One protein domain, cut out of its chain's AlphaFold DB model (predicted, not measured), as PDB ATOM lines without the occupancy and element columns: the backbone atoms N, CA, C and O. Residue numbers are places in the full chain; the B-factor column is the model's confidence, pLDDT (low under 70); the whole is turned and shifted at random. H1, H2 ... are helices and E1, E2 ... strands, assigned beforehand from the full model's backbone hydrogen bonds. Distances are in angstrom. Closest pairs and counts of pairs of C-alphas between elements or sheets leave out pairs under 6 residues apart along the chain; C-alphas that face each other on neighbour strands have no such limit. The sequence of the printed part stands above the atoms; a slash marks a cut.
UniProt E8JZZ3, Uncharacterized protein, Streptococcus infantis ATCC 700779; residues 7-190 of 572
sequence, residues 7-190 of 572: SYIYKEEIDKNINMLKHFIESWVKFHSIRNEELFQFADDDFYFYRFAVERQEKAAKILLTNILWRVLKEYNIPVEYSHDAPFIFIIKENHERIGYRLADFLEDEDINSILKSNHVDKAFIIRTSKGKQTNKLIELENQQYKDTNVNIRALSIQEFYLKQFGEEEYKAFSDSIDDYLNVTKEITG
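AT A GLANCE: This is residues 7 to 190 of the 572 residues of an uncharacterized protein of Streptococcus infantis ATCC 700779 (UniProt E8JZZ3). A head built on a strongly twisted five-stranded sheet, with H3 and H4 over one face, sits at one end of a long up-and-down bundle of three helices, H1, H2 and H6. H2 joins the head through its last turns and H6 through the short helix H5, while at the far end of the bundle residues 38 to 43, in the loop between H1 and H2, stick out. The printed part has 184 residues with six named helices and five named strands, in the order H1 H2 E1 E2 E3 H3 E4 H4 E5 H5 H6. The sheet is mixed, in the order E1 E2 E3 E4 E5, and the class is mixed, helices and strands. The whole is only just compact, close to loose, with a radius of gyration of the C-alphas of 19.2 A and spans of 57 by 41 by 34 A.

IN THESE COORDINATES: The sheet holds E1, residues 80 to 82, E2, residues 90 to 94, E3, residues 97 to 102 and 16.4 A long, E4, residues 123 to 128 and also 16.4 A, and E5, residues 153 to 157. C-alpha 80, where E1 begins, is at (3.629, -10.260, 11.211). H3 is residues 112 to 118, and H4 is residues 133 to 148, 23.5 A from first to last C-alpha. H5, residues 158 to 165, follows E5 directly. H6, residues 168 to 189, is 31.1 A long and ends with C-alpha 189 at (-14.984, 13.600, -5.952). H1, residues 7 to 29, is 32.6 A long and begins at (6.180, 8.742, 5.500). H2, residues 45 to 75, is the longest helix at 44.9 A.

HOW THE PARTS SIT: E1, E2 and E3 form a meander, each strand the antiparallel neighbour of the one before, and E1 and E2 are a hairpin, as are E2 and E3. N 81 and O 91 are 2.8 A apart, and N 97 and O 94 are 2.8 A apart, both within hydrogen-bond range. E3 and E4 are parallel at 32 degrees, with N 125 and O 100 at 2.8 A; E4 and E5 are parallel at 29 degrees, with N 128 and O 156 at 2.8 A. E3, H3, E4 and E4, H4, E5 are strand-helix-strand units, two parallel neighbour strands with a helix between, each with a right-handed crossover. H4 is over E5 at a height over the sheet of 7.1 A and runs along the strands, 4 degrees from E5 on the local plane; its closest C-alphas to E5 are those of Asn 143 and Arg 154, 5.5 A apart. H3 is on the sheet at a height of 9.7 A. H2 only grazes the sheet with residues 66 to 74, and H5 with residues 158 to 163. H6 is the hub, touching H1, H2 and H5. H1 and H6 touch at a shallow tilt of 11 degrees, the same way, closest at the C-alphas of Ile 14 and Tyr 181, 6.6 A. H1 and H2, a helical hairpin, touch at a shallow tilt of 21 degrees, opposite ways, closest at the C-alphas of Tyr 10 and Ile 68, 6.4 A. H2 and H6 only just touch, with 3 pairs of C-alphas within 8 A, the closest those of Ala 53 and Thr 189, 7.5 A. H1 and H4 are apart. Every O i to N i+4 pair is within hydrogen-bond range in H1, H3, H5 and H6; in H2 it is 25 of 27 and in H4 11 of 12.

THE WHOLE: The two C-alphas farthest apart, those of Leu 39 and Asn 95, are 58.5 A apart. The printed part has no cut. The link from H1 to H2, 15 residues, is long. The mean pLDDT of the printed part is 87.9, and residues 31 to 37 and 84 to 86 are under 70.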
ATOM      1  N   SER A   7       6.906   7.763   6.326       91.62
ATOM      2  CA  SER A   7       6.180   8.742   5.500       91.62
ATOM      3  C   SER A   7       6.134   8.387   4.008       91.62
ATOM      4  O   SER A   7       5.123   8.624   3.340       91.62
ATOM      5  N   TYR A   8       7.181   7.747   3.478       94.81
ATOM      6  CA  TYR A   8       7.211   7.276   2.090       94.81
ATOM      7  C   TYR A   8       6.168   6.176   1.811       94.81
ATOM      8  O   TYR A   8       5.585   6.157   0.727       94.81
ATOM      9  N   ILE A   9       5.883   5.297   2.784       96.62
ATOM     10  CA  ILE A   9       4.865   4.241   2.666       96.62
ATOM     11  C   ILE A   9       3.485   4.877   2.537       96.62
ATOM     12  O   ILE A   9       2.713   4.490   1.656       96.62
ATOM     13  N   TYR A  10       3.185   5.860   3.393       96.50
ATOM     14  CA  TYR A  10       1.914   6.582   3.354       96.50
ATOM     15  C   TYR A  10       1.728   7.248   2.004       96.50
ATOM     16  O   TYR A  10       0.721   7.005   1.341       96.50
ATOM     17  N   LYS A  11       2.734   8.008   1.565       95.69
ATOM     18  CA  LYS A  11       2.709   8.712   0.287       95.69
ATOM     19  C   LYS A  11       2.474   7.767  -0.891       95.69
ATOM     20  O   LYS A  11       1.570   8.009  -1.681       95.69
ATOM     21  N   GLU A  12       3.225   6.674  -0.996       96.50
ATOM     22  CA  GLU A  12       3.083   5.734  -2.114       96.50
ATOM     23  C   GLU A  12       1.702   5.069  -2.178       96.50
ATOM     24  O   GLU A  12       1.121   4.957  -3.259       96.50
ATOM     25  N   GLU A  13       1.171   4.592  -1.048       96.19
ATOM     26  CA  GLU A  13      -0.138   3.925  -1.032       96.19
ATOM     27  C   GLU A  13      -1.291   4.916  -1.259       96.19
ATOM     28  O   GLU A  13      -2.267   4.586  -1.948       96.19
ATOM     29  N   ILE A  14      -1.155   6.141  -0.742       96.44
ATOM     30  CA  ILE A  14      -2.085   7.251  -0.976       96.44
ATOM     31  C   ILE A  14      -2.078   7.662  -2.452       96.44
ATOM     32  O   ILE A  14      -3.146   7.722  -3.061       96.44
ATOM     33  N   ASP A  15      -0.907   7.871  -3.058       95.81
ATOM     34  CA  ASP A  15      -0.776   8.280  -4.461       95.81
ATOM     35  C   ASP A  15      -1.389   7.238  -5.408       95.81
ATOM     36  O   ASP A  15      -2.121   7.587  -6.340       95.81
ATOM     37  N   LYS A  16      -1.167   5.941  -5.141       94.62
ATOM     38  CA  LYS A  16      -1.819   4.849  -5.885       94.62
ATOM     39  C   LYS A  16      -3.345   4.946  -5.807       94.62
ATOM     40  O   LYS A  16      -4.010   4.885  -6.842       94.62
ATOM     41  N   ASN A  17      -3.901   5.129  -4.607       94.69
ATOM     42  CA  ASN A  17      -5.351   5.233  -4.413       94.69
ATOM     43  C   ASN A  17      -5.939   6.493  -5.064       94.69
ATOM     44  O   ASN A  17      -6.985   6.420  -5.712       94.69
ATOM     45  N   ILE A  18      -5.249   7.632  -4.963       95.12
ATOM     46  CA  ILE A  18      -5.642   8.883  -5.620       95.12
ATOM     47  C   ILE A  18      -5.675   8.708  -7.142       95.12
ATOM     48  O   ILE A  18      -6.642   9.123  -7.781       95.12
ATOM     49  N   ASN A  19      -4.663   8.077  -7.738       94.56
ATOM     50  CA  ASN A  19      -4.625   7.853  -9.185       94.56
ATOM     51  C   ASN A  19      -5.739   6.905  -9.649       94.56
ATOM     52  O   ASN A  19      -6.389   7.169 -10.660       94.56
ATOM     53  N   MET A  20      -6.028   5.849  -8.881       91.88
ATOM     54  CA  MET A  20      -7.175   4.975  -9.154       91.88
ATOM     55  C   MET A  20      -8.504   5.735  -9.113       91.88
ATOM     56  O   MET A  20      -9.359   5.520  -9.974       91.88
ATOM     57  N   LEU A  21      -8.680   6.633  -8.140       92.50
ATOM     58  CA  LEU A  21      -9.864   7.482  -8.053       92.50
ATOM     59  C   LEU A  21      -9.970   8.430  -9.253       92.50
ATOM     60  O   LEU A  21     -11.040   8.528  -9.847       92.50
ATOM     61  N   LYS A  22      -8.877   9.098  -9.637       93.12
ATOM     62  CA  LYS A  22      -8.861   9.991 -10.805       93.12
ATOM     63  C   LYS A  22      -9.278   9.254 -12.071       93.12
ATOM     64  O   LYS A  22     -10.204   9.699 -12.736       93.12
ATOM     65  N   HIS A  23      -8.687   8.094 -12.352       91.06
ATOM     66  CA  HIS A  23      -9.059   7.292 -13.520       91.06
ATOM     67  C   HIS A  23     -10.518   6.834 -13.495       91.06
ATOM     68  O   HIS A  23     -11.170   6.788 -14.540       91.06
ATOM     69  N   PHE A  24     -11.045   6.513 -12.311       88.31
ATOM     70  CA  PHE A  24     -12.459   6.199 -12.144       88.31
ATOM     71  C   PHE A  24     -13.340   7.399 -12.523       88.31
ATOM     72  O   PHE A  24     -14.209   7.252 -13.380       88.31
ATOM     73  N   ILE A  25     -13.081   8.583 -11.959       87.38
ATOM     74  CA  ILE A  25     -13.841   9.804 -12.269       87.38
ATOM     75  C   ILE A  25     -13.690  10.194 -13.750       87.38
ATOM     76  O   ILE A  25     -14.688  10.454 -14.414       87.38
ATOM     77  N   GLU A  26     -12.477  10.156 -14.308       87.44
ATOM     78  CA  GLU A  26     -12.196  10.440 -15.727       87.44
ATOM     79  C   GLU A  26     -12.961   9.524 -16.680       87.44
ATOM     80  O   GLU A  26     -13.448   9.970 -17.721       87.44
ATOM     81  N   SER A  27     -13.037   8.234 -16.347       83.75
ATOM     82  CA  SER A  27     -13.792   7.268 -17.139       83.75
ATOM     83  C   SER A  27     -15.275   7.619 -17.125       83.75
ATOM     84  O   SER A  27     -15.917   7.573 -18.166       83.75
ATOM     85  N   TRP A  28     -15.810   8.037 -15.979       74.62
ATOM     86  CA  TRP A  28     -17.232   8.337 -15.831       74.62
ATOM     87  C   TRP A  28     -17.667   9.665 -16.434       74.62
ATOM     88  O   TRP A  28     -18.677   9.689 -17.126       74.62
ATOM     89  N   VAL A  29     -16.897  10.744 -16.278       74.62
ATOM     90  CA  VAL A  29     -17.225  12.043 -16.905       74.62
ATOM     91  C   VAL A  29     -17.377  11.908 -18.429       74.62
ATOM     92  O   VAL A  29     -18.171  12.615 -19.049       74.62
ATOM     93  N   LYS A  30     -16.662  10.956 -19.044       74.38
ATOM     94  CA  LYS A  30     -16.754  10.646 -20.480       74.38
ATOM     95  C   LYS A  30     -17.999   9.839 -20.868       74.38
ATOM     96  O   LYS A  30     -18.377   9.860 -22.036       74.38
ATOM     97  N   PHE A  31     -18.636   9.150 -19.926       66.50
ATOM     98  CA  PHE A  31     -19.851   8.368 -20.139       66.50
ATOM     99  C   PHE A  31     -21.024   9.033 -19.407       66.50
ATOM    100  O   PHE A  31     -21.327   8.693 -18.267       66.50
ATOM    101  N   HIS A  32     -21.726   9.951 -20.082       54.34
ATOM    102  CA  HIS A  32     -23.071  10.369 -19.667       54.34
ATOM    103  C   HIS A  32     -24.018   9.180 -19.834       54.34
ATOM    104  O   HIS A  32     -24.636   9.007 -20.884       54.34
ATOM    105  N   SER A  33     -24.092   8.300 -18.840       55.59
ATOM    106  CA  SER A  33     -25.114   7.265 -18.843       55.59
ATOM    107  C   SER A  33     -26.297   7.740 -18.014       55.59
ATOM    108  O   SER A  33     -26.205   7.794 -16.791       55.59
ATOM    109  N   ILE A  34     -27.403   8.032 -18.696       58.19
ATOM    110  CA  ILE A  34     -28.755   7.935 -18.140       58.19
ATOM    111  C   ILE A  34     -28.852   6.514 -17.575       58.19
ATOM    112  O   ILE A  34     -28.762   5.557 -18.349       58.19
ATOM    113  N   ARG A  35     -28.854   6.341 -16.249       57.50
ATOM    114  CA  ARG A  35     -28.707   4.992 -15.665       57.50
ATOM    115  C   ARG A  35     -29.592   4.637 -14.488       57.50
ATOM    116  O   ARG A  35     -29.425   3.535 -13.983       57.50
ATOM    117  N   ASN A  36     -30.554   5.466 -14.111       60.84
ATOM    118  CA  ASN A  36     -31.574   5.039 -13.161       60.84
ATOM    119  C   ASN A  36     -32.964   5.375 -13.699       60.84
ATOM    120  O   ASN A  36     -33.471   6.465 -13.496       60.84
ATOM    121  N   GLU A  37     -33.584   4.400 -14.365       68.81
ATOM    122  CA  GLU A  37     -35.029   4.380 -14.644       68.81
ATOM    123  C   GLU A  37     -35.777   3.588 -13.552       68.81
ATOM    124  O   GLU A  37     -36.816   2.975 -13.794       68.81
ATOM    125  N   GLU A  38     -35.209   3.531 -12.344       79.06
ATOM    126  CA  GLU A  38     -35.820   2.835 -11.215       79.06
ATOM    127  C   GLU A  38     -37.154   3.492 -10.854       79.06
ATOM    128  O   GLU A  38     -37.255   4.712 -10.733       79.06
ATOM    129  N   LEU A  39     -38.179   2.668 -10.623       82.56
ATOM    130  CA  LEU A  39     -39.526   3.144 -10.290       82.56
ATOM    131  C   LEU A  39     -39.543   4.012  -9.017       82.56
ATOM    132  O   LEU A  39     -40.347   4.933  -8.902       82.56
ATOM    133  N   PHE A  40     -38.658   3.713  -8.061       86.81
ATOM    134  CA  PHE A  40     -38.534   4.423  -6.788       86.81
ATOM    135  C   PHE A  40     -37.246   5.248  -6.742       86.81
ATOM    136  O   PHE A  40     -36.257   4.868  -6.108       86.81
ATOM    137  N   GLN A  41     -37.271   6.398  -7.412       83.00
ATOM    138  CA  GLN A  41     -36.178   7.363  -7.413       83.00
ATOM    139  C   GLN A  41     -36.461   8.511  -6.430       83.00
ATOM    140  O   GLN A  41     -37.462   9.212  -6.545       83.00
ATOM    141  N   PHE A  42     -35.568   8.707  -5.456       86.88
ATOM    142  CA  PHE A  42     -35.735   9.696  -4.375       86.88
ATOM    143  C   PHE A  42     -34.809  10.915  -4.503       86.88
ATOM    144  O   PHE A  42     -34.913  11.853  -3.713       86.88
ATOM    145  N   ALA A  43     -33.879  10.889  -5.459       85.88
ATOM    146  CA  ALA A  43     -32.891  11.934  -5.700       85.88
ATOM    147  C   ALA A  43     -32.542  12.017  -7.194       85.88
ATOM    148  O   ALA A  43     -32.924  11.146  -7.976       85.88
ATOM    149  N   ASP A  44     -31.810  13.053  -7.585       83.88
ATOM    150  CA  ASP A  44     -31.310  13.190  -8.951       83.88
ATOM    151  C   ASP A  44     -30.261  12.119  -9.303       83.88
ATOM    152  O   ASP A  44     -29.676  11.463  -8.437       83.88
ATOM    153  N   ASP A  45     -30.036  11.915 -10.600       80.75
ATOM    154  CA  ASP A  45     -29.072  10.928 -11.103       80.75
ATOM    155  C   ASP A  45     -27.654  11.186 -10.568       80.75
ATOM    156  O   ASP A  45     -26.929  10.247 -10.217       80.75
ATOM    157  N   ASP A  46     -27.288  12.464 -10.429       81.88
ATOM    158  CA  ASP A  46     -26.004  12.895  -9.881       81.88
ATOM    159  C   ASP A  46     -25.810  12.393  -8.443       81.88
ATOM    160  O   ASP A  46     -24.743  11.860  -8.121       81.88
ATOM    161  N   PHE A  47     -26.825  12.480  -7.573       87.19
ATOM    162  CA  PHE A  47     -26.750  11.925  -6.219       87.19
ATOM    163  C   PHE A  47     -26.382  10.441  -6.233       87.19
ATOM    164  O   PHE A  47     -25.485  10.028  -5.493       87.19
ATOM    165  N   TYR A  48     -27.041   9.625  -7.061       84.75
ATOM    166  CA  TYR A  48     -26.776   8.184  -7.102       84.75
ATOM    167  C   TYR A  48     -25.373   7.876  -7.625       84.75
ATOM    168  O   TYR A  48     -24.705   6.980  -7.097       84.75
ATOM    169  N   PHE A  49     -24.889   8.649  -8.599       83.75
ATOM    170  CA  PHE A  49     -23.510   8.551  -9.065       83.75
ATOM    171  C   PHE A  49     -22.512   8.841  -7.940       83.75
ATOM    172  O   PHE A  49     -21.630   8.024  -7.653       83.75
ATOM    173  N   TYR A  50     -22.653   9.984  -7.272       87.88
ATOM    174  CA  TYR A  50     -21.713  10.371  -6.228       87.88
ATOM    175  C   TYR A  50     -21.820   9.479  -4.992       87.88
ATOM    176  O   TYR A  50     -20.798   9.184  -4.372       87.88
ATOM    177  N   ARG A  51     -23.010   8.957  -4.680       88.56
ATOM    178  CA  ARG A  51     -23.188   7.904  -3.676       88.56
ATOM    179  C   ARG A  51     -22.363   6.669  -4.030       88.56
ATOM    180  O   ARG A  51     -21.592   6.204  -3.196       88.56
ATOM    181  N   PHE A  52     -22.461   6.172  -5.263       86.62
ATOM    182  CA  PHE A  52     -21.664   5.030  -5.717       86.62
ATOM    183  C   PHE A  52     -20.152   5.311  -5.661       86.62
ATOM    184  O   PHE A  52     -19.371   4.455  -5.233       86.62
ATOM    185  N   ALA A  53     -19.726   6.517  -6.050       87.88
ATOM    186  CA  ALA A  53     -18.330   6.937  -5.960       87.88
ATOM    187  C   ALA A  53     -17.818   6.910  -4.508       87.88
ATOM    188  O   ALA A  53     -16.750   6.350  -4.248       87.88
ATOM    189  N   VAL A  54     -18.597   7.448  -3.564       90.25
ATOM    190  CA  VAL A  54     -18.277   7.441  -2.127       90.25
ATOM    191  C   VAL A  54     -18.236   6.013  -1.576       90.25
ATOM    192  O   VAL A  54     -17.239   5.631  -0.970       90.25
ATOM    193  N   GLU A  55     -19.241   5.177  -1.857       90.25
ATOM    194  CA  GLU A  55     -19.269   3.773  -1.411       90.25
ATOM    195  C   GLU A  55     -18.041   2.985  -1.910       90.25
ATOM    196  O   GLU A  55     -17.464   2.152  -1.198       90.25
ATOM    197  N   ARG A  56     -17.589   3.251  -3.142       88.12
ATOM    198  CA  ARG A  56     -16.364   2.654  -3.691       88.12
ATOM    199  C   ARG A  56     -15.113   3.150  -2.965       88.12
ATOM    200  O   ARG A  56     -14.221   2.343  -2.695       88.12
ATOM    201  N   GLN A  57     -15.035   4.442  -2.648       89.75
ATOM    202  CA  GLN A  57     -13.928   5.021  -1.882       89.75
ATOM    203  C   GLN A  57     -13.844   4.439  -0.470       89.75
ATOM    204  O   GLN A  57     -12.751   4.106  -0.020       89.75
ATOM    205  N   GLU A  58     -14.973   4.246   0.209       90.25
ATOM    206  CA  GLU A  58     -15.019   3.625   1.538       90.25
ATOM    207  C   GLU A  58     -14.490   2.184   1.514       90.25
ATOM    208  O   GLU A  58     -13.736   1.771   2.400       90.25
ATOM    209  N   LYS A  59     -14.815   1.418   0.464       89.62
ATOM    210  CA  LYS A  59     -14.243   0.079   0.247       89.62
ATOM    211  C   LYS A  59     -12.738   0.144  -0.030       89.62
ATOM    212  O   LYS A  59     -11.979  -0.616   0.570       89.62
ATOM    213  N   ALA A  60     -12.298   1.062  -0.892       89.69
ATOM    214  CA  ALA A  60     -10.882   1.257  -1.202       89.69
ATOM    215  C   ALA A  60     -10.067   1.689   0.030       89.69
ATOM    216  O   ALA A  60      -8.950   1.215   0.218       89.69
ATOM    217  N   ALA A  61     -10.644   2.495   0.926       91.00
ATOM    218  CA  ALA A  61      -9.999   2.938   2.159       91.00
ATOM    219  C   ALA A  61      -9.628   1.772   3.093       91.00
ATOM    220  O   ALA A  61      -8.583   1.814   3.742       91.00
ATOM    221  N   LYS A  62     -10.431   0.697   3.129       89.50
ATOM    222  CA  LYS A  62     -10.098  -0.522   3.891       89.50
ATOM    223  C   LYS A  62      -8.858  -1.222   3.330       89.50
ATOM    224  O   LYS A  62      -8.002  -1.666   4.094       89.50
ATOM    225  N   ILE A  63      -8.747  -1.288   2.002       90.19
ATOM    226  CA  ILE A  63      -7.594  -1.875   1.303       90.19
ATOM    227  C   ILE A  63      -6.352  -1.001   1.518       90.19
ATOM    228  O   ILE A  63      -5.311  -1.512   1.922       90.19
ATOM    229  N   LEU A  64      -6.483   0.317   1.334       94.00
ATOM    230  CA  LEU A  64      -5.437   1.304   1.611       94.00
ATOM    231  C   LEU A  64      -4.886   1.146   3.034       94.00
ATOM    232  O   LEU A  64      -3.679   0.999   3.215       94.00
ATOM    233  N   LEU A  65      -5.765   1.127   4.040       93.75
ATOM    234  CA  LEU A  65      -5.354   0.990   5.434       93.75
ATOM    235  C   LEU A  65      -4.657  -0.348   5.698       93.75
ATOM    236  O   LEU A  65      -3.641  -0.378   6.386       93.75
ATOM    237  N   THR A  66      -5.170  -1.441   5.132       92.06
ATOM    238  CA  THR A  66      -4.562  -2.773   5.271       92.06
ATOM    239  C   THR A  66      -3.143  -2.796   4.700       92.06
ATOM    240  O   THR A  66      -2.218  -3.243   5.378       92.06
ATOM    241  N   ASN A  67      -2.947  -2.242   3.501       93.25
ATOM    242  CA  ASN A  67      -1.632  -2.149   2.865       93.25
ATOM    243  C   ASN A  67      -0.662  -1.281   3.670       93.25
ATOM    244  O   ASN A  67       0.490  -1.672   3.860       93.25
ATOM    245  N   ILE A  68      -1.124  -0.125   4.158       95.50
ATOM    246  CA  ILE A  68      -0.317   0.762   5.001       95.50
ATOM    247  C   ILE A  68       0.130   0.018   6.258       95.50
ATOM    248  O   ILE A  68       1.329  -0.080   6.509       95.50
ATOM    249  N   LEU A  69      -0.811  -0.545   7.022       94.31
ATOM    250  CA  LEU A  69      -0.505  -1.247   8.268       94.31
ATOM    251  C   LEU A  69       0.483  -2.389   8.033       94.31
ATOM    252  O   LEU A  69       1.475  -2.500   8.745       94.31
ATOM    253  N   TRP A  70       0.254  -3.194   6.997       92.50
ATOM    254  CA  TRP A  70       1.142  -4.292   6.633       92.50
ATOM    255  C   TRP A  70       2.574  -3.829   6.338       92.50
ATOM    256  O   TRP A  70       3.537  -4.405   6.851       92.50
ATOM    257  N   ARG A  71       2.727  -2.787   5.516       94.44
ATOM    258  CA  ARG A  71       4.040  -2.260   5.126       94.44
ATOM    259  C   ARG A  71       4.761  -1.607   6.308       94.44
ATOM    260  O   ARG A  71       5.943  -1.872   6.491       94.44
ATOM    261  N   VAL A  72       4.055  -0.835   7.136       95.12
ATOM    262  CA  VAL A  72       4.625  -0.207   8.344       95.12
ATOM    263  C   VAL A  72       5.060  -1.269   9.356       95.12
ATOM    264  O   VAL A  72       6.170  -1.198   9.875       95.12
ATOM    265  N   LEU A  73       4.240  -2.300   9.596       93.88
ATOM    266  CA  LEU A  73       4.603  -3.416  10.479       93.88
ATOM    267  C   LEU A  73       5.898  -4.099  10.023       93.88
ATOM    268  O   LEU A  73       6.760  -4.394  10.852       93.88
ATOM    269  N   LYS A  74       6.059  -4.312   8.712       92.50
ATOM    270  CA  LYS A  74       7.296  -4.861   8.141       92.50
ATOM    271  C   LYS A  74       8.494  -3.939   8.323       92.50
ATOM    272  O   LYS A  74       9.556  -4.429   8.691       92.50
ATOM    273  N   GLU A  75       8.328  -2.641   8.099       94.25
ATOM    274  CA  GLU A  75       9.416  -1.666   8.231       94.25
ATOM    275  C   GLU A  75       9.940  -1.602   9.677       94.25
ATOM    276  O   GLU A  75      11.146  -1.606   9.927       94.25
ATOM    277  N   TYR A  76       9.031  -1.691  10.653       93.00
ATOM    278  CA  TYR A  76       9.363  -1.805  12.075       93.00
ATOM    279  C   TYR A  76       9.856  -3.201  12.502       93.00
ATOM    280  O   TYR A  76      10.154  -3.409  13.679       93.00
ATOM    281  N   ASN A  77      10.002  -4.149  11.568       91.62
ATOM    282  CA  ASN A  77      10.390  -5.545  11.812       91.62
ATOM    283  C   ASN A  77       9.495  -6.264  12.839       91.62
ATOM    284  O   ASN A  77       9.957  -7.126  13.590       91.62
ATOM    285  N   ILE A  78       8.206  -5.919  12.876       91.50
ATOM    286  CA  ILE A  78       7.226  -6.610  13.712       91.50
ATOM    287  C   ILE A  78       6.959  -7.998  13.104       91.50
ATOM    288  O   ILE A  78       6.733  -8.096  11.894       91.50
ATOM    289  N   PRO A  79       6.976  -9.088  13.897       91.38
ATOM    290  CA  PRO A  79       6.759 -10.450  13.407       91.38
ATOM    291  C   PRO A  79       5.291 -10.659  13.009       91.38
ATOM    292  O   PRO A  79       4.464 -11.127  13.797       91.38
ATOM    293  N   VAL A  80       4.981 -10.286  11.769       91.62
ATOM    294  CA  VAL A  80       3.629 -10.260  11.211       91.62
ATOM    295  C   VAL A  80       3.450 -11.317  10.114       91.62
ATOM    296  O   VAL A  80       4.310 -11.507   9.253       91.62
ATOM    297  N   GLU A  81       2.315 -12.009  10.132       89.56
ATOM    298  CA  GLU A  81       1.873 -12.945   9.098       89.56
ATOM    299  C   GLU A  81       0.715 -12.343   8.299       89.56
ATOM    300  O   GLU A  81      -0.227 -11.790   8.874       89.56
ATOM    301  N   TYR A  82       0.783 -12.460   6.970       78.62
ATOM    302  CA  TYR A  82      -0.317 -12.055   6.101       78.62
ATOM    303  C   TYR A  82      -1.346 -13.177   6.050       78.62
ATOM    304  O   TYR A  82      -1.007 -14.302   5.674       78.62
ATOM    305  N   SER A  83      -2.597 -12.865   6.372       75.75
ATOM    306  CA  SER A  83      -3.713 -13.777   6.140       75.75
ATOM    307  C   SER A  83      -4.291 -13.438   4.770       75.75
ATOM    308  O   SER A  83      -4.902 -12.387   4.602       75.75
ATOM    309  N   HIS A  84      -4.014 -14.272   3.761       56.81
ATOM    310  CA  HIS A  84      -4.469 -14.025   2.384       56.81
ATOM    311  C   HIS A  84      -6.000 -14.113   2.240       56.81
ATOM    312  O   HIS A  84      -6.535 -13.525   1.307       56.81
ATOM    313  N   ASP A  85      -6.682 -14.752   3.198       57.59
ATOM    314  CA  ASP A  85      -8.134 -14.902   3.253       57.59
ATOM    315  C   ASP A  85      -8.689 -14.484   4.627       57.59
ATOM    316  O   ASP A  85      -7.996 -14.554   5.650       57.59
ATOM    317  N   ALA A  86      -9.944 -14.014   4.637       66.00
ATOM    318  CA  ALA A  86     -10.695 -13.658   5.843       66.00
ATOM    319  C   ALA A  86     -10.677 -14.831   6.849       66.00
ATOM    320  O   ALA A  86     -10.860 -15.978   6.441       66.00
ATOM    321  N   PRO A  87     -10.436 -14.554   8.149       84.62
ATOM    322  CA  PRO A  87     -11.108 -13.469   8.875       84.62
ATOM    323  C   PRO A  87     -10.218 -12.320   9.377       84.62
ATOM    324  O   PRO A  87     -10.745 -11.329   9.887       84.62
ATOM    325  N   PHE A  88      -8.892 -12.411   9.243       90.31
ATOM    326  CA  PHE A  88      -7.949 -11.402   9.749       90.31
ATOM    327  C   PHE A  88      -7.238 -10.681   8.605       90.31
ATOM    328  O   PHE A  88      -6.983 -11.275   7.567       90.31
ATOM    329  N   ILE A  89      -6.892  -9.404   8.787       91.19
ATOM    330  CA  ILE A  89      -6.054  -8.664   7.828       91.19
ATOM    331  C   ILE A  89      -4.564  -8.983   8.014       91.19
ATOM    332  O   ILE A  89      -3.797  -8.969   7.056       91.19
ATOM    333  N   PHE A  90      -4.148  -9.286   9.245       91.88
ATOM    334  CA  PHE A  90      -2.817  -9.784   9.587       91.88
ATOM    335  C   PHE A  90      -2.821 -10.398  10.992       91.88
ATOM    336  O   PHE A  90      -3.721 -10.139  11.797       91.88
ATOM    337  N   ILE A  91      -1.796 -11.193  11.295       93.12
ATOM    338  CA  ILE A  91      -1.580 -11.803  12.612       93.12
ATOM    339  C   ILE A  91      -0.211 -11.361  13.133       93.12
ATOM    340  O   ILE A  91       0.787 -11.522  12.436       93.12
ATOM    341  N   ILE A  92      -0.144 -10.820  14.349       93.31
ATOM    342  CA  ILE A  92       1.120 -10.459  15.012       93.31
ATOM    343  C   ILE A  92       1.469 -11.530  16.047       93.31
ATOM    344  O   ILE A  92       0.605 -11.958  16.815       93.31
ATOM    345  N   LYS A  93       2.741 -11.940  16.088       90.44
ATOM    346  CA  LYS A  93       3.283 -12.833  17.121       90.44
ATOM    347  C   LYS A  93       3.954 -12.036  18.238       90.44
ATOM    348  O   LYS A  93       5.067 -11.549  18.065       90.44
ATOM    349  N   GLU A  94       3.323 -11.945  19.401       85.31
ATOM    350  CA  GLU A  94       3.873 -11.275  20.591       85.31
ATOM    351  C   GLU A  94       3.945 -12.283  21.749       85.31
ATOM    352  O   GLU A  94       2.946 -12.908  22.070       85.31
ATOM    353  N   ASN A  95       5.103 -12.446  22.403       80.12
ATOM    354  CA  ASN A  95       5.250 -13.232  23.646       80.12
ATOM    355  C   ASN A  95       4.650 -14.658  23.616       80.12
ATOM    356  O   ASN A  95       4.044 -15.093  24.589       80.12
ATOM    357  N   HIS A  96       4.837 -15.387  22.509       81.06
ATOM    358  CA  HIS A  96       4.244 -16.711  22.246       81.06
ATOM    359  C   HIS A  96       2.724 -16.738  22.000       81.06
ATOM    360  O   HIS A  96       2.191 -17.819  21.774       81.06
ATOM    361  N   GLU A  97       2.054 -15.586  21.948       90.38
ATOM    362  CA  GLU A  97       0.667 -15.457  21.493       90.38
ATOM    363  C   GLU A  97       0.604 -15.058  20.008       90.38
ATOM    364  O   GLU A  97       1.382 -14.229  19.520       90.38
ATOM    365  N   ARG A  98      -0.366 -15.620  19.288       92.69
ATOM    366  CA  ARG A  98      -0.776 -15.251  17.931       92.69
ATOM    367  C   ARG A  98      -2.030 -14.396  18.025       92.69
ATOM    368  O   ARG A  98      -3.088 -14.869  18.432       92.69
ATOM    369  N   ILE A  99      -1.911 -13.130  17.640       93.44
ATOM    370  CA  ILE A  99      -2.976 -12.135  17.772       93.44
ATOM    371  C   ILE A  99      -3.474 -11.738  16.386       93.44
ATOM    372  O   ILE A  99      -2.724 -11.143  15.611       93.44
ATOM    373  N   GLY A 100      -4.730 -12.047  16.079       93.50
ATOM    374  CA  GLY A 100      -5.364 -11.686  14.811       93.50
ATOM    375  C   GLY A 100      -5.916 -10.266  14.851       93.50
ATOM    376  O   GLY A 100      -6.551  -9.880  15.826       93.50
ATOM    377  N   TYR A 101      -5.708  -9.481  13.799       93.50
ATOM    378  CA  TYR A 101      -6.261  -8.130  13.683       93.50
ATOM    379  C   TYR A 101      -7.241  -8.056  12.516       93.50
ATOM    380  O   TYR A 101      -7.000  -8.649  11.465       93.50
ATOM    381  N   ARG A 102      -8.343  -7.318  12.681       92.44
ATOM    382  CA  ARG A 102      -9.353  -7.066  11.633       92.44
ATOM    383  C   ARG A 102      -9.932  -5.650  11.728       92.44
ATOM    384  O   ARG A 102      -9.773  -4.980  12.743       92.44
ATOM    385  N   LEU A 103     -10.592  -5.196  10.657       89.75
ATOM    386  CA  LEU A 103     -11.225  -3.863  10.564       89.75
ATOM    387  C   LEU A 103     -12.758  -3.890  10.673       89.75
ATOM    388  O   LEU A 103     -13.375  -2.841  10.824       89.75
ATOM    389  N   ALA A 104     -13.375  -5.061  10.521       87.56
ATOM    390  CA  ALA A 104     -14.825  -5.241  10.542       87.56
ATOM    391  C   ALA A 104     -15.239  -6.085  11.748       87.56
ATOM    392  O   ALA A 104     -14.431  -6.872  12.236       87.56
ATOM    393  N   ASP A 105     -16.490  -5.963  12.178       87.00
ATOM    394  CA  ASP A 105     -17.075  -6.845  13.189       87.00
ATOM    395  C   ASP A 105     -17.254  -8.269  12.669       87.00
ATOM    396  O   ASP A 105     -17.269  -8.493  11.454       87.00
ATOM    397  N   PHE A 106     -17.331  -9.222  13.597       85.12
ATOM    398  CA  PHE A 106     -17.831 -10.564  13.304       85.12
ATOM    399  C   PHE A 106     -19.335 -10.479  13.026       85.12
ATOM    400  O   PHE A 106     -20.019  -9.629  13.602       85.12
ATOM    401  N   LEU A 107     -19.836 -11.323  12.126       82.50
ATOM    402  CA  LEU A 107     -21.277 -11.416  11.887       82.50
ATOM    403  C   LEU A 107     -21.966 -12.052  13.106       82.50
ATOM    404  O   LEU A 107     -21.339 -12.804  13.849       82.50
ATOM    405  N   GLU A 108     -23.246 -11.743  13.334       76.44
ATOM    406  CA  GLU A 108     -23.984 -12.226  14.518       76.44
ATOM    407  C   GLU A 108     -24.064 -13.760  14.602       76.44
ATOM    408  O   GLU A 108     -24.166 -14.321  15.690       76.44
ATOM    409  N   ASP A 109     -23.999 -14.437  13.458       81.19
ATOM    410  CA  ASP A 109     -24.053 -15.888  13.301       81.19
ATOM    411  C   ASP A 109     -22.668 -16.566  13.270       81.19
ATOM    412  O   ASP A 109     -22.584 -17.796  13.219       81.19
ATOM    413  N   GLU A 110     -21.571 -15.804  13.327       83.06
ATOM    414  CA  GLU A 110     -20.211 -16.351  13.317       83.06
ATOM    415  C   GLU A 110     -19.804 -16.931  14.685       83.06
ATOM    416  O   GLU A 110     -19.753 -16.237  15.702       83.06
ATOM    417  N   ASP A 111     -19.388 -18.205  14.707       87.44
ATOM    418  CA  ASP A 111     -18.730 -18.799  15.878       87.44
ATOM    419  C   ASP A 111     -17.280 -18.307  15.981       87.44
ATOM    420  O   ASP A 111     -16.332 -18.900  15.453       87.44
ATOM    421  N   ILE A 112     -17.119 -17.204  16.707       88.12
ATOM    422  CA  ILE A 112     -15.840 -16.561  17.014       88.12
ATOM    423  C   ILE A 112     -14.795 -17.558  17.528       88.12
ATOM    424  O   ILE A 112     -13.642 -17.521  17.094       88.12
ATOM    425  N   ASN A 113     -15.162 -18.448  18.452       87.12
ATOM    426  CA  ASN A 113     -14.204 -19.362  19.075       87.12
ATOM    427  C   ASN A 113     -13.714 -20.407  18.066       87.12
ATOM    428  O   ASN A 113     -12.522 -20.730  18.030       87.12
ATOM    429  N   SER A 114     -14.613 -20.897  17.209       88.38
ATOM    430  CA  SER A 114     -14.260 -21.768  16.087       88.38
ATOM    431  C   SER A 114     -13.351 -21.061  15.076       88.38
ATOM    432  O   SER A 114     -12.347 -21.629  14.629       88.38
ATOM    433  N   ILE A 115     -13.627 -19.789  14.770       89.75
ATOM    434  CA  ILE A 115     -12.796 -18.967  13.882       89.75
ATOM    435  C   ILE A 115     -11.383 -18.783  14.452       89.75
ATOM    436  O   ILE A 115     -10.398 -19.009  13.745       89.75
ATOM    437  N   LEU A 116     -11.258 -18.423  15.729       90.12
ATOM    438  CA  LEU A 116      -9.961 -18.276  16.396       90.12
ATOM    439  C   LEU A 116      -9.168 -19.592  16.367       90.12
ATOM    440  O   LEU A 116      -7.998 -19.616  15.974       90.12
ATOM    441  N   LYS A 117      -9.828 -20.709  16.695       89.56
ATOM    442  CA  LYS A 117      -9.209 -22.038  16.740       89.56
ATOM    443  C   LYS A 117      -8.742 -22.522  15.366       89.56
ATOM    444  O   LYS A 117      -7.621 -23.018  15.254       89.56
ATOM    445  N   SER A 118      -9.574 -22.379  14.334       89.69
ATOM    446  CA  SER A 118      -9.264 -22.807  12.959       89.69
ATOM    447  C   SER A 118      -8.114 -22.018  12.329       89.69
ATOM    448  O   SER A 118      -7.375 -22.566  11.518       89.69
ATOM    449  N   ASN A 119      -7.915 -20.766  12.748       88.75
ATOM    450  CA  ASN A 119      -6.837 -19.901  12.262       88.75
ATOM    451  C   ASN A 119      -5.585 -19.917  13.160       88.75
ATOM    452  O   ASN A 119      -4.627 -19.183  12.906       88.75
ATOM    453  N   HIS A 120      -5.576 -20.749  14.207       89.38
ATOM    454  CA  HIS A 120      -4.506 -20.812  15.205       89.38
ATOM    455  C   HIS A 120      -4.204 -19.437  15.827       89.38
ATOM    456  O   HIS A 120      -3.049 -19.024  15.903       89.38
ATOM    457  N   VAL A 121      -5.241 -18.701  16.220       91.50
ATOM    458  CA  VAL A 121      -5.145 -17.373  16.838       91.50
ATOM    459  C   VAL A 121      -5.653 -17.458  18.276       91.50
ATOM    460  O   VAL A 121      -6.746 -17.961  18.514       91.50
ATOM    461  N   ASP A 122      -4.879 -16.949  19.233       91.69
ATOM    462  CA  ASP A 122      -5.214 -17.018  20.663       91.69
ATOM    463  C   ASP A 122      -6.272 -15.978  21.056       91.69
ATOM    464  O   ASP A 122      -7.135 -16.224  21.905       91.69
ATOM    465  N   LYS A 123      -6.209 -14.801  20.421       92.25
ATOM    466  CA  LYS A 123      -7.163 -13.697  20.586       92.25
ATOM    467  C   LYS A 123      -7.191 -12.786  19.366       92.25
ATOM    468  O   LYS A 123      -6.209 -12.694  18.628       92.25
ATOM    469  N   ALA A 124      -8.291 -12.061  19.195       92.69
ATOM    470  CA  ALA A 124      -8.446 -11.105  18.108       92.69
ATOM    471  C   ALA A 124      -8.634  -9.666  18.592       92.69
ATOM    472  O   ALA A 124      -9.262  -9.405  19.619       92.69
ATOM    473  N   PHE A 125      -8.133  -8.725  17.796       93.94
ATOM    474  CA  PHE A 125      -8.406  -7.309  17.945       93.94
ATOM    475  C   PHE A 125      -9.163  -6.737  16.746       93.94
ATOM    476  O   PHE A 125      -8.785  -6.944  15.590       93.94
ATOM    477  N   ILE A 126     -10.203  -5.958  17.034       93.75
ATOM    478  CA  ILE A 126     -10.927  -5.160  16.044       93.75
ATOM    479  C   ILE A 126     -10.392  -3.729  16.117       93.75
ATOM    480  O   ILE A 126     -10.511  -3.061  17.146       93.75
ATOM    481  N   ILE A 127      -9.774  -3.259  15.034       93.12
ATOM    482  CA  ILE A 127      -9.214  -1.908  14.961       93.12
ATOM    483  C   ILE A 127     -10.306  -0.934  14.513       93.12
ATOM    484  O   ILE A 127     -10.768  -0.978  13.371       93.12
ATOM    485  N   ARG A 128     -10.688  -0.011  15.397       92.25
ATOM    486  CA  ARG A 128     -11.652   1.059  15.115       92.25
ATOM    487  C   ARG A 128     -10.939   2.282  14.543       92.25
ATOM    488  O   ARG A 128     -10.015   2.822  15.149       92.25
ATOM    489  N   THR A 129     -11.379   2.740  13.376       89.12
ATOM    490  CA  THR A 129     -10.757   3.851  12.630       89.12
ATOM    491  C   THR A 129     -11.367   5.223  12.930       89.12
ATOM    492  O   THR A 129     -10.907   6.229  12.389       89.12
ATOM    493  N   SER A 130     -12.389   5.296  13.787       81.81
ATOM    494  CA  SER A 130     -13.036   6.553  14.168       81.81
ATOM    495  C   SER A 130     -12.171   7.378  15.135       81.81
ATOM    496  O   SER A 130     -11.467   6.836  15.986       81.81
ATOM    497  N   LYS A 131     -12.220   8.714  15.001       74.56
ATOM    498  CA  LYS A 131     -11.498   9.680  15.851       74.56
ATOM    499  C   LYS A 131     -12.445  10.246  16.932       74.56
ATOM    500  O   LYS A 131     -13.586  10.578  16.624       74.56
ATOM    501  N   GLY A 132     -11.959  10.461  18.162       73.94
ATOM    502  CA  GLY A 132     -12.607  11.338  19.159       73.94
ATOM    503  C   GLY A 132     -13.057  10.689  20.479       73.94
ATOM    504  O   GLY A 132     -13.070   9.474  20.644       73.94
ATOM    505  N   LYS A 133     -13.456  11.527  21.451       72.75
ATOM    506  CA  LYS A 133     -13.783  11.102  22.833       72.75
ATOM    507  C   LYS A 133     -14.970  10.136  22.937       72.75
ATOM    508  O   LYS A 133     -15.025   9.351  23.878       72.75
ATOM    509  N   GLN A 134     -15.933  10.212  22.018       78.44
ATOM    510  CA  GLN A 134     -17.078   9.295  22.003       78.44
ATOM    511  C   GLN A 134     -16.668   7.879  21.585       78.44
ATOM    512  O   GLN A 134     -17.161   6.920  22.170       78.44
ATOM    513  N   THR A 135     -15.714   7.749  20.657       80.06
ATOM    514  CA  THR A 135     -15.174   6.454  20.224       80.06
ATOM    515  C   THR A 135     -14.595   5.667  21.392       80.06
ATOM    516  O   THR A 135     -14.905   4.491  21.536       80.06
ATOM    517  N   ASN A 136     -13.817   6.306  22.269       83.31
ATOM    518  CA  ASN A 136     -13.196   5.601  23.396       83.31
ATOM    519  C   ASN A 136     -14.243   5.024  24.358       83.31
ATOM    520  O   ASN A 136     -14.124   3.876  24.771       83.31
ATOM    521  N   LYS A 137     -15.318   5.776  24.639       86.25
ATOM    522  CA  LYS A 137     -16.434   5.282  25.462       86.25
ATOM    523  C   LYS A 137     -17.142   4.085  24.822       86.25
ATOM    524  O   LYS A 137     -17.508   3.153  25.525       86.25
ATOM    525  N   LEU A 138     -17.339   4.108  23.501       87.62
ATOM    526  CA  LEU A 138     -17.946   2.989  22.772       87.62
ATOM    527  C   LEU A 138     -17.049   1.745  22.813       87.62
ATOM    528  O   LEU A 138     -17.528   0.667  23.138       87.62
ATOM    529  N   ILE A 139     -15.744   1.909  22.590       90.56
ATOM    530  CA  ILE A 139     -14.762   0.818  22.673       90.56
ATOM    531  C   ILE A 139     -14.721   0.203  24.081       90.56
ATOM    532  O   ILE A 139     -14.601  -1.012  24.222       90.56
ATOM    533  N   GLU A 140     -14.812   1.015  25.137       89.31
ATOM    534  CA  GLU A 140     -14.892   0.522  26.518       89.31
ATOM    535  C   GLU A 140     -16.141  -0.342  26.747       89.31
ATOM    536  O   GLU A 140     -16.032  -1.421  27.334       89.31
ATOM    537  N   LEU A 141     -17.299   0.095  26.241       90.31
ATOM    538  CA  LEU A 141     -18.557  -0.655  26.316       90.31
ATOM    539  C   LEU A 141     -18.493  -1.967  25.519       90.31
ATOM    540  O   LEU A 141     -18.832  -3.015  26.067       90.31
ATOM    541  N   GLU A 142     -18.000  -1.934  24.276       90.31
ATOM    542  CA  GLU A 142     -17.783  -3.127  23.435       90.31
ATOM    543  C   GLU A 142     -16.886  -4.146  24.153       90.31
ATOM    544  O   GLU A 142     -17.200  -5.330  24.259       90.31
ATOM    545  N   ASN A 143     -15.779  -3.677  24.729       92.00
ATOM    546  CA  ASN A 143     -14.844  -4.535  25.450       92.00
ATOM    547  C   ASN A 143     -15.423  -5.138  26.725       92.00
ATOM    548  O   ASN A 143     -15.006  -6.229  27.117       92.00
ATOM    549  N   GLN A 144     -16.346  -4.447  27.388       90.81
ATOM    550  CA  GLN A 144     -17.054  -5.017  28.524       90.81
ATOM    551  C   GLN A 144     -17.998  -6.136  28.064       90.81
ATOM    552  O   GLN A 144     -17.958  -7.223  28.632       90.81
ATOM    553  N   GLN A 145     -18.731  -5.931  26.967       88.25
ATOM    554  CA  GLN A 145     -19.594  -6.962  26.376       88.25
ATOM    555  C   GLN A 145     -18.815  -8.212  25.939       88.25
ATOM    556  O   GLN A 145     -19.261  -9.336  26.183       88.25
ATOM    557  N   TYR A 146     -17.631  -8.051  25.342       89.44
ATOM    558  CA  TYR A 146     -16.785  -9.192  24.968       89.44
ATOM    559  C   TYR A 146     -16.283  -9.980  26.184       89.44
ATOM    560  O   TYR A 146     -16.231 -11.210  26.148       89.44
ATOM    561  N   LYS A 147     -15.971  -9.296  27.292       87.00
ATOM    562  CA  LYS A 147     -15.621  -9.966  28.555       87.00
ATOM    563  C   LYS A 147     -16.807 -10.732  29.129       87.00
ATOM    564  O   LYS A 147     -16.638 -11.875  29.539       87.00
ATOM    565  N   ASP A 148     -17.989 -10.121  29.131       87.12
ATOM    566  CA  ASP A 148     -19.201 -10.719  29.696       87.12
ATOM    567  C   ASP A 148     -19.655 -11.953  28.892       87.12
ATOM    568  O   ASP A 148     -20.169 -12.916  29.458       87.12
ATOM    569  N   THR A 149     -19.402 -11.965  27.579       82.25
ATOM    570  CA  THR A 149     -19.656 -13.114  26.685       82.25
ATOM    571  C   THR A 149     -18.506 -14.130  26.639       82.25
ATOM    572  O   THR A 149     -18.608 -15.142  25.948       82.25
ATOM    573  N   ASN A 150     -17.435 -13.902  27.412       83.31
ATOM    574  CA  ASN A 150     -16.263 -14.775  27.533       83.31
ATOM    575  C   ASN A 150     -15.625 -15.145  26.176       83.31
ATOM    576  O   ASN A 150     -15.198 -16.283  25.964       83.31
ATOM    577  N   VAL A 151     -15.568 -14.180  25.253       83.81
ATOM    578  CA  VAL A 151     -14.870 -14.316  23.967       83.81
ATOM    579  C   VAL A 151     -13.512 -13.621  24.026       83.81
ATOM    580  O   VAL A 151     -13.377 -12.521  24.561       83.81
ATOM    581  N   ASN A 152     -12.484 -14.229  23.428       88.38
ATOM    582  CA  ASN A 152     -11.133 -13.658  23.361       88.38
ATOM    583  C   ASN A 152     -11.015 -12.590  22.256       88.38
ATOM    584  O   ASN A 152     -10.158 -12.667  21.371       88.38
ATOM    585  N   ILE A 153     -11.889 -11.583  22.303       91.56
ATOM    586  CA  ILE A 153     -11.886 -10.425  21.406       91.56
ATOM    587  C   ILE A 153     -11.732  -9.144  22.218       91.56
ATOM    588  O   ILE A 153     -12.214  -9.030  23.345       91.56
ATOM    589  N   ARG A 154     -11.083  -8.149  21.617       92.56
ATOM    590  CA  ARG A 154     -11.109  -6.773  22.104       92.56
ATOM    591  C   ARG A 154     -11.137  -5.772  20.948       92.56
ATOM    592  O   ARG A 154     -10.522  -5.983  19.911       92.56
ATOM    593  N   ALA A 155     -11.831  -4.662  21.117       93.44
ATOM    594  CA  ALA A 155     -11.732  -3.499  20.253       93.44
ATOM    595  C   ALA A 155     -10.625  -2.558  20.753       93.44
ATOM    596  O   ALA A 155     -10.412  -2.408  21.963       93.44
ATOM    597  N   LEU A 156      -9.923  -1.922  19.821       92.56
ATOM    598  CA  LEU A 156      -8.931  -0.882  20.093       92.56
ATOM    599  C   LEU A 156      -8.979   0.183  19.004       92.56
ATOM    600  O   LEU A 156      -9.323  -0.107  17.857       92.56
ATOM    601  N   SER A 157      -8.638   1.421  19.344       93.06
ATOM    602  CA  SER A 157      -8.595   2.482  18.335       93.06
ATOM    603  C   SER A 157      -7.336   2.368  17.472       93.06
ATOM    604  O   SER A 157      -6.288   1.901  17.920       93.06
ATOM    605  N   ILE A 158      -7.401   2.850  16.230       92.94
ATOM    606  CA  ILE A 158      -6.221   2.952  15.359       92.94
ATOM    607  C   ILE A 158      -5.110   3.787  16.015       92.94
ATOM    608  O   ILE A 158      -3.934   3.488  15.847       92.94
ATOM    609  N   GLN A 159      -5.475   4.791  16.818       93.25
ATOM    610  CA  GLN A 159      -4.523   5.578  17.596       93.25
ATOM    611  C   GLN A 159      -3.804   4.713  18.630       93.25
ATOM    612  O   GLN A 159      -2.578   4.691  18.655       93.25
ATOM    613  N   GLU A 160      -4.542   3.966  19.451       92.75
ATOM    614  CA  GLU A 160      -3.957   3.059  20.443       92.75
ATOM    615  C   GLU A 160      -3.058   2.005  19.792       92.75
ATOM    616  O   GLU A 160      -1.976   1.727  20.309       92.75
ATOM    617  N   PHE A 161      -3.468   1.461  18.639       94.06
ATOM    618  CA  PHE A 161      -2.641   0.540  17.862       94.06
ATOM    619  C   PHE A 161      -1.293   1.167  17.504       94.06
ATOM    620  O   PHE A 161      -0.245   0.604  17.821       94.06
ATOM    621  N   TYR A 162      -1.318   2.343  16.873       94.31
ATOM    622  CA  TYR A 162      -0.107   3.040  16.454       94.31
ATOM    623  C   TYR A 162       0.766   3.431  17.646       94.31
ATOM    624  O   TYR A 162       1.974   3.226  17.603       94.31
ATOM    625  N   LEU A 163       0.179   3.938  18.732       93.00
ATOM    626  CA  LEU A 163       0.926   4.303  19.936       93.00
ATOM    627  C   LEU A 163       1.610   3.088  20.573       93.00
ATOM    628  O   LEU A 163       2.756   3.201  21.003       93.00
ATOM    629  N   LYS A 164       0.935   1.931  20.606       92.31
ATOM    630  CA  LYS A 164       1.502   0.684  21.135       92.31
ATOM    631  C   LYS A 164       2.639   0.156  20.255       92.31
ATOM    632  O   LYS A 164       3.641  -0.304  20.794       92.31
ATOM    633  N   GLN A 165       2.468   0.181  18.931       92.38
ATOM    634  CA  GLN A 165       3.374  -0.503  17.999       92.38
ATOM    635  C   GLN A 165       4.503   0.380  17.458       92.38
ATOM    636  O   GLN A 165       5.592  -0.127  17.205       92.38
ATOM    637  N   PHE A 166       4.257   1.680  17.266       92.81
ATOM    638  CA  PHE A 166       5.136   2.599  16.523       92.81
ATOM    639  C   PHE A 166       5.482   3.878  17.308       92.81
ATOM    640  O   PHE A 166       6.599   4.381  17.210       92.81
ATOM    641  N   GLY A 167       4.562   4.364  18.146       92.88
ATOM    642  CA  GLY A 167       4.718   5.573  18.956       92.88
ATOM    643  C   GLY A 167       3.978   6.797  18.400       92.88
ATOM    644  O   GLY A 167       3.310   6.745  17.368       92.88
ATOM    645  N   GLU A 168       4.066   7.913  19.126       93.19
ATOM    646  CA  GLU A 168       3.262   9.120  18.874       93.19
ATOM    647  C   GLU A 168       3.662   9.882  17.606       93.19
ATOM    648  O   GLU A 168       2.794  10.354  16.874       93.19
ATOM    649  N   GLU A 169       4.961   9.966  17.311       92.81
ATOM    650  CA  GLU A 169       5.454  10.659  16.116       92.81
ATOM    651  C   GLU A 169       4.958   9.993  14.823       92.81
ATOM    652  O   GLU A 169       4.497  10.686  13.918       92.81
ATOM    653  N   GLU A 170       4.981   8.657  14.759       95.00
ATOM    654  CA  GLU A 170       4.489   7.903  13.601       95.00
ATOM    655  C   GLU A 170       2.969   8.033  13.454       95.00
ATOM    656  O   GLU A 170       2.460   8.245  12.355       95.00
ATOM    657  N   TYR A 171       2.223   7.977  14.567       93.88
ATOM    658  CA  TYR A 171       0.777   8.207  14.527       93.88
ATOM    659  C   TYR A 171       0.437   9.590  13.969       93.88
ATOM    660  O   TYR A 171      -0.496   9.722  13.174       93.88
ATOM    661  N   LYS A 172       1.197  10.617  14.366       93.75
ATOM    662  CA  LYS A 172       1.016  11.974  13.855       93.75
ATOM    663  C   LYS A 172       1.272  12.033  12.348       93.75
ATOM    664  O   LYS A 172       0.408  12.517  11.625       93.75
ATOM    665  N   ALA A 173       2.384  11.471  11.871       94.56
ATOM    666  CA  ALA A 173       2.703  11.420  10.441       94.56
ATOM    667  C   ALA A 173       1.625  10.682   9.621       94.56
ATOM    668  O   ALA A 173       1.207  11.161   8.563       94.56
ATOM    669  N   PHE A 174       1.127   9.553  10.132       95.31
ATOM    670  CA  PHE A 174       0.006   8.825   9.540       95.31
ATOM    671  C   PHE A 174      -1.276   9.668   9.514       95.31
ATOM    672  O   PHE A 174      -1.914   9.778   8.469       95.31
ATOM    673  N   SER A 175      -1.658  10.279  10.642       94.38
ATOM    674  CA  SER A 175      -2.884  11.078  10.734       94.38
ATOM    675  C   SER A 175      -2.853  12.273   9.786       94.38
ATOM    676  O   SER A 175      -3.835  12.481   9.076       94.38
ATOM    677  N   ASP A 176      -1.740  13.006   9.747       94.50
ATOM    678  CA  ASP A 176      -1.555  14.158   8.860       94.50
ATOM    679  C   ASP A 176      -1.670  13.715   7.386       94.50
ATOM    680  O   ASP A 176      -2.416  14.311   6.610       94.50
ATOM    681  N   SER A 177      -1.045  12.585   7.022       95.38
ATOM    682  CA  SER A 177      -1.133  12.015   5.665       95.38
ATOM    683  C   SER A 177      -2.561  11.602   5.279       95.38
ATOM    684  O   SER A 177      -2.982  11.787   4.135       95.38
ATOM    685  N   ILE A 178      -3.329  11.035   6.215       95.12
ATOM    686  CA  ILE A 178      -4.732  10.669   5.979       95.12
ATOM    687  C   ILE A 178      -5.614  11.912   5.850       95.12
ATOM    688  O   ILE A 178      -6.504  11.929   4.999       95.12
ATOM    689  N   ASP A 179      -5.384  12.952   6.651       94.12
ATOM    690  CA  ASP A 179      -6.146  14.198   6.555       94.12
ATOM    691  C   ASP A 179      -5.900  14.885   5.193       94.12
ATOM    692  O   ASP A 179      -6.859  15.309   4.537       94.12
ATOM    693  N   ASP A 180      -4.660  14.873   4.691       93.81
ATOM    694  CA  ASP A 180      -4.323  15.324   3.334       93.81
ATOM    695  C   ASP A 180      -4.993  14.468   2.246       93.81
ATOM    696  O   ASP A 180      -5.625  15.006   1.329       93.81
ATOM    697  N   TYR A 181      -4.935  13.137   2.363       94.75
ATOM    698  CA  TYR A 181      -5.631  12.217   1.456       94.75
ATOM    699  C   TYR A 181      -7.140  12.494   1.401       94.75
ATOM    700  O   TYR A 181      -7.727  12.553   0.317       94.75
ATOM    701  N   LEU A 182      -7.784  12.704   2.551       93.44
ATOM    702  CA  LEU A 182      -9.212  13.015   2.624       93.44
ATOM    703  C   LEU A 182      -9.537  14.368   1.981       93.44
ATOM    704  O   LEU A 182     -10.581  14.499   1.344       93.44
ATOM    705  N   ASN A 183      -8.667  15.368   2.113       91.44
ATOM    706  CA  ASN A 183      -8.848  16.659   1.450       91.44
ATOM    707  C   ASN A 183      -8.750  16.528  -0.076       91.44
ATOM    708  O   ASN A 183      -9.623  17.023  -0.792       91.44
ATOM    709  N   VAL A 184      -7.738  15.812  -0.575       92.94
ATOM    710  CA  VAL A 184      -7.537  15.601  -2.017       92.94
ATOM    711  C   VAL A 184      -8.662  14.761  -2.622       92.94
ATOM    712  O   VAL A 184      -9.185  15.105  -3.680       92.94
ATOM    713  N   THR A 185      -9.079  13.682  -1.961       92.38
ATOM    714  CA  THR A 185     -10.168  12.828  -2.464       92.38
ATOM    715  C   THR A 185     -11.510  13.544  -2.483       92.38
ATOM    716  O   THR A 185     -12.229  13.406  -3.467       92.38
ATOM    717  N   LYS A 186     -11.831  14.362  -1.472       90.31
ATOM    718  CA  LYS A 186     -13.041  15.204  -1.481       90.31
ATOM    719  C   LYS A 186     -13.046  16.192  -2.645       90.31
ATOM    720  O   LYS A 186     -14.093  16.382  -3.257       90.31
ATOM    721  N   GLU A 187     -11.900  16.800  -2.952       89.44
ATOM    722  CA  GLU A 187     -11.765  17.709  -4.096       89.44
ATOM    723  C   GLU A 187     -11.942  16.967  -5.429       89.44
ATOM    724  O   GLU A 187     -12.671  17.438  -6.295       89.44
ATOM    725  N   ILE A 188     -11.341  15.778  -5.580       91.31
ATOM    726  CA  ILE A 188     -11.477  14.952  -6.793       91.31
ATOM    727  C   ILE A 188     -12.914  14.453  -6.974       91.31
ATOM    728  O   ILE A 188     -13.420  14.465  -8.093       91.31
ATOM    729  N   THR A 189     -13.572  14.003  -5.899       89.38
ATOM    730  CA  THR A 189     -14.984  13.600  -5.952       89.38
ATOM    731  C   THR A 189     -15.869  14.792  -6.293       89.38
ATOM    732  O   THR A 189     -16.870  14.613  -6.967       89.38
ATOM    733  N   GLY A 190     -15.545  16.002  -5.824       86.25
ATOM    734  CA  GLY A 190     -16.255  17.225  -6.208       86.25
ATOM    735  C   GLY A 190     -17.712  17.313  -5.736       86.25
ATOM    736  O   GLY A 190     -18.425  18.229  -6.132       86.25
TER     737      GLY A 190